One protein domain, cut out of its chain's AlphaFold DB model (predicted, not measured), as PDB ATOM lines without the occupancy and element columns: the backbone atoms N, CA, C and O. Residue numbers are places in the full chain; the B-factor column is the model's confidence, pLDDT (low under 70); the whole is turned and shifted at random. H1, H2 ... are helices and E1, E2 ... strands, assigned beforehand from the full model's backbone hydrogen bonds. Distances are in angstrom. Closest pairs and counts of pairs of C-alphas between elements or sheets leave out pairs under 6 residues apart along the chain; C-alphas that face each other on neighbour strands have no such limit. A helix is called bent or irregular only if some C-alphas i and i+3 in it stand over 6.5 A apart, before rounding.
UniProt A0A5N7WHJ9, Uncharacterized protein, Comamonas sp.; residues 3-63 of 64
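What this domain is: This is residues 3 to 63 of the 64 residues of an uncharacterized protein of Comamonas sp. (UniProt A0A5N7WHJ9). A small antiparallel sheet of four short strands, E2, E1, E3 and E4 in that order, stands between two helices, with H2 on one face and H1 on the other, and it twists by 82 degrees from edge to edge. These are three layers, helices on both faces of a sheet, and a long loop of residues 16 to 27 leads from H1 round to edge strand E2. The printed part has 61 residues, with two named helices and four named strands in the order E1, H1, E2, H2, E3, E4, and its class is mixed, helices and strands. The whole is compact, with a radius of gyration of the C-alphas of 10.9 A, and its rounded outline spans 28 by 23 by 18 A.

Where its parts are: The sheet is made of E2, residues 28 to 30, E1, residues 3 to 6, E3, residues 49 to 53, and E4, residues 59 to 62. E1 measures 9.6 A from first to last C-alpha and begins at C-alpha 3, at (96.489, 142.664, 117.759). E2 is 6.7 A long, E3, the longest strand by residues, is 12.7 A, and E4 is 9.8 A and ends at C-alpha 62, at (89.018, 148.912, 119.059). H2, residues 33 to 41, is the longest helix by residues and measures 12.3 A, from C-alpha 33 at (91.152, 140.637, 114.646). H1, residues 8 to 15, measures 10.6 A. Neither helix is bent or irregular.

How they stand to each other: In the sheet E1 and E3 are the inner strands, and E2 and E4 are the edge strands. E1 and E3 are antiparallel neighbours, their directions 144 degrees apart; N 4 and O 51 are 2.8 A apart and N 49 and O 6 are 2.9 A apart, both within hydrogen-bond range. E2 is antiparallel to E1 at 162 degrees, with N 30 and O 3 at 2.8 A. E3 and E4 form a hairpin, antiparallel at 149 degrees, with N 62 and O 50 at 2.8 A. E2 and E4 are apart. H2 is on the sheet at a height of 8.4 A, over E1, and runs along the strands, at 5 degrees to E1 on the local plane; the closest C-alphas of H2 and E1 are those of Leu 33 and Phe 3, 6.5 A apart. The closest C-alphas of H2 and E2 are those of Ala 36 and Phe 30, 6.0 A apart. E2, H2 and E3 form a split strand-helix-strand unit, two strands that run the same way with E1 between them in the sheet, and its crossover is right-handed. H1 is on the opposite face at a height of 9.1 A and runs along the strands, at 0 degrees to E3 on the local plane. It lies over E3, on which 4 of its C-alphas fall, and with 2 on E1 it only just misses lying over that strand too. The closest C-alphas of H1 and E3 are those of Glu 8 and Lys 49, 7.2 A apart. H1 and H2 are apart. In H1 and H2 each O i to N i+4 pair is within hydrogen-bond range.

The domain as a whole: The two C-alphas farthest apart are those of Asp 43 and Asn 56, 32.3 A, and the first and last printed C-alphas, of Phe 3 and Asp 63, are 12.8 A apart. The printed part has no cut. The link from H1 to E2, 12 residues, is long; the link from H2 to E3 is short, and those from E1 to H1, E2 to H2 and E3 to E4 are tight. The mean pLDDT of the printed part is 86.5, and one residue, Asp 43, is under 70.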
ATOM      1  N   PHE A   3      97.543 142.275 116.835       91.38
ATOM      2  CA  PHE A   3      96.489 142.664 117.759       91.38
ATOM      3  C   PHE A   3      96.888 142.242 119.168       91.38
ATOM      4  O   PHE A   3      97.470 141.175 119.347       91.38
ATOM      5  N   PHE A   4      96.577 143.062 120.162       90.56
ATOM      6  CA  PHE A   4      96.836 142.754 121.563       90.56
ATOM      7  C   PHE A   4      95.564 142.935 122.383       90.56
ATOM      8  O   PHE A   4      94.864 143.926 122.202       90.56
ATOM      9  N   LEU A   5      95.284 142.015 123.304       91.75
ATOM     10  CA  LEU A   5      94.296 142.237 124.363       91.75
ATOM     11  C   LEU A   5      94.999 142.722 125.624       91.75
ATOM     12  O   LEU A   5      95.719 141.954 126.270       91.75
ATOM     13  N   LEU A   6      94.780 143.987 125.963       91.12
ATOM     14  CA  LEU A   6      95.446 144.662 127.070       91.12
ATOM     15  C   LEU A   6      94.436 145.415 127.939       91.12
ATOM     16  O   LEU A   6      93.379 145.844 127.474       91.12
ATOM     17  N   SER A   7      94.783 145.568 129.215       89.81
ATOM     18  CA  SER A   7      94.084 146.487 130.112       89.81
ATOM     19  C   SER A   7      94.395 147.934 129.716       89.81
ATOM     20  O   SER A   7      95.410 148.187 129.067       89.81
ATOM     21  N   GLU A   8      93.574 148.899 130.130       87.81
ATOM     22  CA  GLU A   8      93.863 150.321 129.873       87.81
ATOM     23  C   GLU A   8      95.235 150.741 130.423       87.81
ATOM     24  O   GLU A   8      95.997 151.432 129.744       87.81
ATOM     25  N   SER A   9      95.603 150.238 131.604       89.06
ATOM     26  CA  SER A   9      96.910 150.480 132.218       89.06
ATOM     27  C   SER A   9      98.067 149.928 131.382       89.06
ATOM     28  O   SER A   9      99.097 150.585 131.234       89.06
ATOM     29  N   ASP A  10      97.920 148.726 130.821       90.12
ATOM     30  CA  ASP A  10      98.964 148.124 129.984       90.12
ATOM     31  C   ASP A  10      99.020 148.765 128.588       90.12
ATOM     32  O   ASP A  10     100.097 148.854 128.002       90.12
ATOM     33  N   ILE A  11      97.899 149.283 128.076       88.81
ATOM     34  CA  ILE A  11      97.876 150.109 126.861       88.81
ATOM     35  C   ILE A  11      98.678 151.393 127.081       88.81
ATOM     36  O   ILE A  11      99.498 151.735 126.232       88.81
ATOM     37  N   ALA A  12      98.501 152.078 128.214       88.25
ATOM     38  CA  ALA A  12      99.268 153.285 128.524       88.25
ATOM     39  C   ALA A  12     100.783 153.012 128.517       88.25
ATOM     40  O   ALA A  12     101.535 153.723 127.850       88.25
ATOM     41  N   LYS A  13     101.222 151.920 129.157       89.06
ATOM     42  CA  LYS A  13     102.627 151.476 129.116       89.06
ATOM     43  C   LYS A  13     103.099 151.178 127.695       89.06
ATOM     44  O   LYS A  13     104.178 151.611 127.301       89.06
ATOM     45  N   PHE A  14     102.275 150.486 126.905       85.50
ATOM     46  CA  PHE A  14     102.584 150.164 125.513       85.50
ATOM     47  C   PHE A  14     102.816 151.435 124.681       85.50
ATOM     48  O   PHE A  14     103.793 151.523 123.942       85.50
ATOM     49  N   ILE A  15     101.956 152.445 124.834       83.44
ATOM     50  CA  ILE A  15     102.065 153.737 124.138       83.44
ATOM     51  C   ILE A  15     103.332 154.485 124.566       83.44
ATOM     52  O   ILE A  15     104.035 155.048 123.725       83.44
ATOM     53  N   CYS A  16     103.670 154.436 125.854       87.31
ATOM     54  CA  CYS A  16     104.903 155.004 126.401       87.31
ATOM     55  C   CYS A  16     106.172 154.216 126.030       87.31
ATOM     56  O   CYS A  16     107.258 154.603 126.453       87.31
ATOM     57  N   ARG A  17     106.060 153.142 125.232       82.81
ATOM     58  CA  ARG A  17     107.149 152.211 124.884       82.81
ATOM     59  C   ARG A  17     107.766 151.504 126.094       82.81
ATOM     60  O   ARG A  17     108.873 150.982 126.008       82.81
ATOM     61  N   ASP A  18     107.030 151.444 127.197       86.00
ATOM     62  CA  ASP A  18     107.412 150.781 128.440       86.00
ATOM     63  C   ASP A  18     106.972 149.308 128.422       86.00
ATOM     64  O   ASP A  18     106.142 148.839 129.208       86.00
ATOM     65  N   TYR A  19     107.465 148.572 127.425       79.56
ATOM     66  CA  TYR A  19     107.019 147.203 127.169       79.56
ATOM     67  C   TYR A  19     107.458 146.236 128.268       79.56
ATOM     68  O   TYR A  19     106.718 145.304 128.591       79.56
ATOM     69  N   ASP A  20     108.634 146.454 128.854       80.88
ATOM     70  CA  ASP A  20     109.229 145.576 129.868       80.88
ATOM     71  C   ASP A  20     108.377 145.497 131.141       80.88
ATOM     72  O   ASP A  20     108.305 144.443 131.773       80.88
ATOM     73  N   ASN A  21     107.605 146.547 131.430       84.81
ATOM     74  CA  ASN A  21     106.651 146.593 132.538       84.81
ATOM     75  C   ASN A  21     105.273 145.981 132.227       84.81
ATOM     76  O   ASN A  21     104.356 146.047 133.059       84.81
ATOM     77  N   ILE A  22     105.105 145.371 131.049       84.12
ATOM     78  CA  ILE A  22     103.956 144.529 130.708       84.12
ATOM     79  C   ILE A  22     104.409 143.065 130.810       84.12
ATOM     80  O   ILE A  22     105.167 142.616 129.946       84.12
ATOM     81  N   PRO A  23     103.961 142.286 131.814       83.12
ATOM     82  CA  PRO A  23     104.340 140.882 131.954       83.12
ATOM     83  C   PRO A  23     104.036 140.077 130.687       83.12
ATOM     84  O   PRO A  23     102.956 140.221 130.115       83.12
ATOM     85  N   VAL A  24     104.941 139.183 130.270       76.50
ATOM     86  CA  VAL A  24     104.772 138.367 129.047       76.50
ATOM     87  C   VAL A  24     103.460 137.574 129.070       76.50
ATOM     88  O   VAL A  24     102.761 137.525 128.064       76.50
ATOM     89  N   SER A  25     103.060 137.056 130.234       78.56
ATOM     90  CA  SER A  25     101.783 136.351 130.429       78.56
ATOM     91  C   SER A  25     100.536 137.209 130.166       78.56
ATOM     92  O   SER A  25      99.453 136.666 129.964       78.56
ATOM     93  N   LYS A  26     100.672 138.542 130.153       78.62
ATOM     94  CA  LYS A  26      99.599 139.508 129.873       78.62
ATOM     95  C   LYS A  26      99.652 140.084 128.456       78.62
ATOM     96  O   LYS A  26      98.691 140.720 128.031       78.62
ATOM     97  N   ARG A  27     100.727 139.836 127.695       77.44
ATOM     98  CA  ARG A  27     100.889 140.267 126.294       77.44
ATOM     99  C   ARG A  27     100.123 139.322 125.366       77.44
ATOM    100  O   ARG A  27     100.713 138.583 124.587       77.44
ATOM    101  N   ASN A  28      98.797 139.312 125.489       85.88
ATOM    102  CA  ASN A  28      97.897 138.489 124.684       85.88
ATOM    103  C   ASN A  28      97.940 138.932 123.213       85.88
ATOM    104  O   ASN A  28      97.111 139.738 122.796       85.88
ATOM    105  N   GLN A  29      98.929 138.453 122.464       90.12
ATOM    106  CA  GLN A  29      99.172 138.807 121.071       90.12
ATOM    107  C   GLN A  29      98.429 137.857 120.128       90.12
ATOM    108  O   GLN A  29      98.476 136.641 120.294       90.12
ATOM    109  N   PHE A  30      97.804 138.426 119.105       92.06
ATOM    110  CA  PHE A  30      97.054 137.720 118.072       92.06
ATOM    111  C   PHE A  30      97.458 138.216 116.687       92.06
ATOM    112  O   PHE A  30      97.940 139.346 116.516       92.06
ATOM    113  N   THR A  31      97.257 137.367 115.682       92.06
ATOM    114  CA  THR A  31      97.612 137.679 114.289       92.06
ATOM    115  C   THR A  31      96.417 138.136 113.459       92.06
ATOM    116  O   THR A  31      96.605 138.764 112.413       92.06
ATOM    117  N   SER A  32      95.198 137.917 113.958       92.88
ATOM    118  CA  SER A  32      93.952 138.375 113.350       92.88
ATOM    119  C   SER A  32      93.060 139.117 114.354       92.88
ATOM    120  O   SER A  32      93.180 138.951 115.570       92.88
ATOM    121  N   LEU A  33      92.167 139.965 113.831       91.19
ATOM    122  CA  LEU A  33      91.152 140.637 114.646       91.19
ATOM    123  C   LEU A  33      90.164 139.612 115.215       91.19
ATOM    124  O   LEU A  33      89.851 139.667 116.395       91.19
ATOM    125  N   GLU A  34      89.747 138.644 114.399       92.19
ATOM    126  CA  GLU A  34      88.807 137.589 114.786       92.19
ATOM    127  C   GLU A  34      89.305 136.774 115.991       92.19
ATOM    128  O   GLU A  34      88.558 136.561 116.945       92.19
ATOM    129  N   GLU A  35      90.587 136.391 116.014       91.50
ATOM    130  CA  GLU A  35      91.199 135.714 117.167       91.50
ATOM    131  C   GLU A  35      91.126 136.571 118.438       91.50
ATOM    132  O   GLU A  35      90.802 136.064 119.516       91.50
ATOM    133  N   ALA A  36      91.405 137.872 118.315       90.94
ATOM    134  CA  ALA A  36      91.349 138.807 119.433       90.94
ATOM    135  C   ALA A  36      89.907 139.018 119.929       90.94
ATOM    136  O   ALA A  36      89.671 139.070 121.135       90.94
ATOM    137  N   GLU A  37      88.928 139.082 119.028       91.31
ATOM    138  CA  GLU A  37      87.509 139.202 119.367       91.31
ATOM    139  C   GLU A  37      86.975 137.950 120.061       91.31
ATOM    140  O   GLU A  37      86.329 138.047 121.106       91.31
ATOM    141  N   LEU A  38      87.277 136.764 119.527       90.88
ATOM    142  CA  LEU A  38      86.919 135.487 120.146       90.88
ATOM    143  C   LEU A  38      87.555 135.351 121.531       90.88
ATOM    144  O   LEU A  38      86.906 134.903 122.478       90.88
ATOM    145  N   ALA A  39      88.813 135.778 121.673       88.75
ATOM    146  CA  ALA A  39      89.484 135.802 122.960       88.75
ATOM    147  C   ALA A  39      88.841 136.800 123.936       88.75
ATOM    148  O   ALA A  39      88.730 136.450 125.108       88.75
ATOM    149  N   LYS A  40      88.391 137.984 123.486       87.19
ATOM    150  CA  LYS A  40      87.672 138.980 124.310       87.19
ATOM    151  C   LYS A  40      86.319 138.451 124.788       87.19
ATOM    152  O   LYS A  40      85.963 138.656 125.942       87.19
ATOM    153  N   LYS A  41      85.588 137.738 123.923       87.31
ATOM    154  CA  LYS A  41      84.270 137.151 124.229       87.31
ATOM    155  C   LYS A  41      84.321 136.013 125.253       87.31
ATOM    156  O   LYS A  41      83.288 135.666 125.814       87.31
ATOM    157  N   ARG A  42      85.491 135.424 125.522       83.25
ATOM    158  CA  ARG A  42      85.654 134.516 126.669       83.25
ATOM    159  C   ARG A  42      85.587 135.342 127.957       83.25
ATOM    160  O   ARG A  42      86.393 136.255 128.110       83.25
ATOM    161  N   ASP A  43      84.696 134.980 128.888       65.50
ATOM    162  CA  ASP A  43      84.408 135.705 130.149       65.50
ATOM    163  C   ASP A  43      85.652 136.264 130.869       65.50
ATOM    164  O   ASP A  43      85.647 137.381 131.383       65.50
ATOM    165  N   ALA A  44      86.772 135.537 130.836       77.56
ATOM    166  CA  ALA A  44      88.026 135.946 131.468       77.56
ATOM    167  C   ALA A  44      88.684 137.220 130.886       77.56
ATOM    168  O   ALA A  44      89.590 137.769 131.515       77.56
ATOM    169  N   LYS A  45      88.296 137.687 129.691       80.50
ATOM    170  CA  LYS A  45      88.978 138.773 128.955       80.50
ATOM    171  C   LYS A  45      88.052 139.888 128.463       80.50
ATOM    172  O   LYS A  45      88.531 140.798 127.792       80.50
ATOM    173  N   HIS A  46      86.771 139.875 128.831       81.88
ATOM    174  CA  HIS A  46      85.788 140.863 128.363       81.88
ATOM    175  C   HIS A  46      86.157 142.317 128.721       81.88
ATOM    176  O   HIS A  46      85.838 143.250 127.990       81.88
ATOM    177  N   HIS A  47      86.863 142.512 129.837       84.94
ATOM    178  CA  HIS A  47      87.320 143.819 130.320       84.94
ATOM    179  C   HIS A  47      88.567 144.360 129.591       84.94
ATOM    180  O   HIS A  47      88.996 145.479 129.864       84.94
ATOM    181  N   LEU A  48      89.191 143.568 128.710       89.81
ATOM    182  CA  LEU A  48      90.373 143.976 127.951       89.81
ATOM    183  C   LEU A  48      89.965 144.664 126.646       89.81
ATOM    184  O   LEU A  48      88.976 144.293 126.008       89.81
ATOM    185  N   LYS A  49      90.771 145.631 126.209       91.12
ATOM    186  CA  LYS A  49      90.595 146.318 124.925       91.12
ATOM    187  C   LYS A  49      91.509 145.723 123.866       91.12
ATOM    188  O   LYS A  49      92.605 145.248 124.175       91.12
ATOM    189  N   ILE A  50      91.065 145.768 122.610       92.69
ATOM    190  CA  ILE A  50      91.862 145.308 121.474       92.69
ATOM    191  C   ILE A  50      92.716 146.475 120.977       92.69
ATOM    192  O   ILE A  50      92.206 147.470 120.466       92.69
ATOM    193  N   LEU A  51      94.031 146.339 121.091       92.44
ATOM    194  CA  LEU A  51      95.013 147.246 120.516       92.44
ATOM    195  C   LEU A  51      95.498 146.681 119.178       92.44
ATOM    196  O   LEU A  51      96.168 145.651 119.139       92.44
ATOM    197  N   LYS A  52      95.188 147.357 118.074       92.62
ATOM    198  CA  LYS A  52      95.670 147.014 116.729       92.62
ATOM    199  C   LYS A  52      96.939 147.803 116.425       92.62
ATOM    200  O   LYS A  52      96.906 149.030 116.405       92.62
ATOM    201  N   LEU A  53      98.031 147.102 116.131       89.94
ATOM    202  CA  LEU A  53      99.317 147.687 115.762       89.94
ATOM    203  C   LEU A  53      99.452 147.787 114.238       89.94
ATOM    204  O   LEU A  53      99.384 146.785 113.517       89.94
ATOM    205  N   LEU A  54      99.668 149.003 113.746       88.25
ATOM    206  CA  LEU A  54      99.851 149.324 112.337       88.25
ATOM    207  C   LEU A  54     101.322 149.156 111.928       88.25
ATOM    208  O   LEU A  54     102.238 149.262 112.741       88.25
ATOM    209  N   ARG A  55     101.573 148.915 110.634       83.44
ATOM    210  CA  ARG A  55     102.937 148.673 110.112       83.44
ATOM    211  C   ARG A  55     103.891 149.863 110.281       83.44
ATOM    212  O   ARG A  55     105.096 149.667 110.256       83.44
ATOM    213  N   ASN A  56     103.361 151.071 110.450       85.06
ATOM    214  CA  ASN A  56     104.129 152.296 110.677       85.06
ATOM    215  C   ASN A  56     104.430 152.559 112.169       85.06
ATOM    216  O   ASN A  56     104.875 153.649 112.508       85.06
ATOM    217  N   GLY A  57     104.140 151.606 113.062       79.25
ATOM    218  CA  GLY A  57     104.286 151.782 114.510       79.25
ATOM    219  C   GLY A  57     103.151 152.578 115.163       79.25
ATOM    220  O   GLY A  57     103.151 152.738 116.380       79.25
ATOM    221  N   GLY A  58     102.172 153.048 114.383       85.56
ATOM    222  CA  GLY A  58     100.925 153.583 114.919       85.56
ATOM    223  C   GLY A  58     100.057 152.484 115.527       85.56
ATOM    224  O   GLY A  58     100.251 151.293 115.272       85.56
ATOM    225  N   TYR A  59      99.059 152.879 116.307       89.81
ATOM    226  CA  TYR A  59      98.101 151.960 116.906       89.81
ATOM    227  C   TYR A  59      96.682 152.526 116.831       89.81
ATOM    228  O   TYR A  59      96.483 153.731 116.702       89.81
ATOM    229  N   SER A  60      95.690 151.648 116.928       90.56
ATOM    230  CA  SER A  60      94.286 152.018 117.114       90.56
ATOM    231  C   SER A  60      93.661 151.120 118.172       90.56
ATOM    232  O   SER A  60      93.894 149.909 118.160       90.56
ATOM    233  N   ILE A  61      92.859 151.700 119.058       90.81
ATOM    234  CA  ILE A  61      92.092 150.950 120.053       90.81
ATOM    235  C   ILE A  61      90.725 150.644 119.449       90.81
ATOM    236  O   ILE A  61      90.069 151.535 118.915       90.81
ATOM    237  N   ILE A  62      90.326 149.380 119.505       87.12
ATOM    238  CA  ILE A  62      89.018 148.912 119.059       87.12
ATOM    239  C   ILE A  62      88.210 148.603 120.323       87.12
ATOM    240  O   ILE A  62      88.501 147.630 121.027       87.12
ATOM    241  N   ASP A  63      87.225 149.455 120.610       75.62
ATOM    242  CA  ASP A  63      86.168 149.169 121.581       75.62
ATOM    243  C   ASP A  63      84.993 148.529 120.819       75.62
ATOM    244  O   ASP A  63      84.460 149.114 119.877       75.62
TER     245      ASP A  63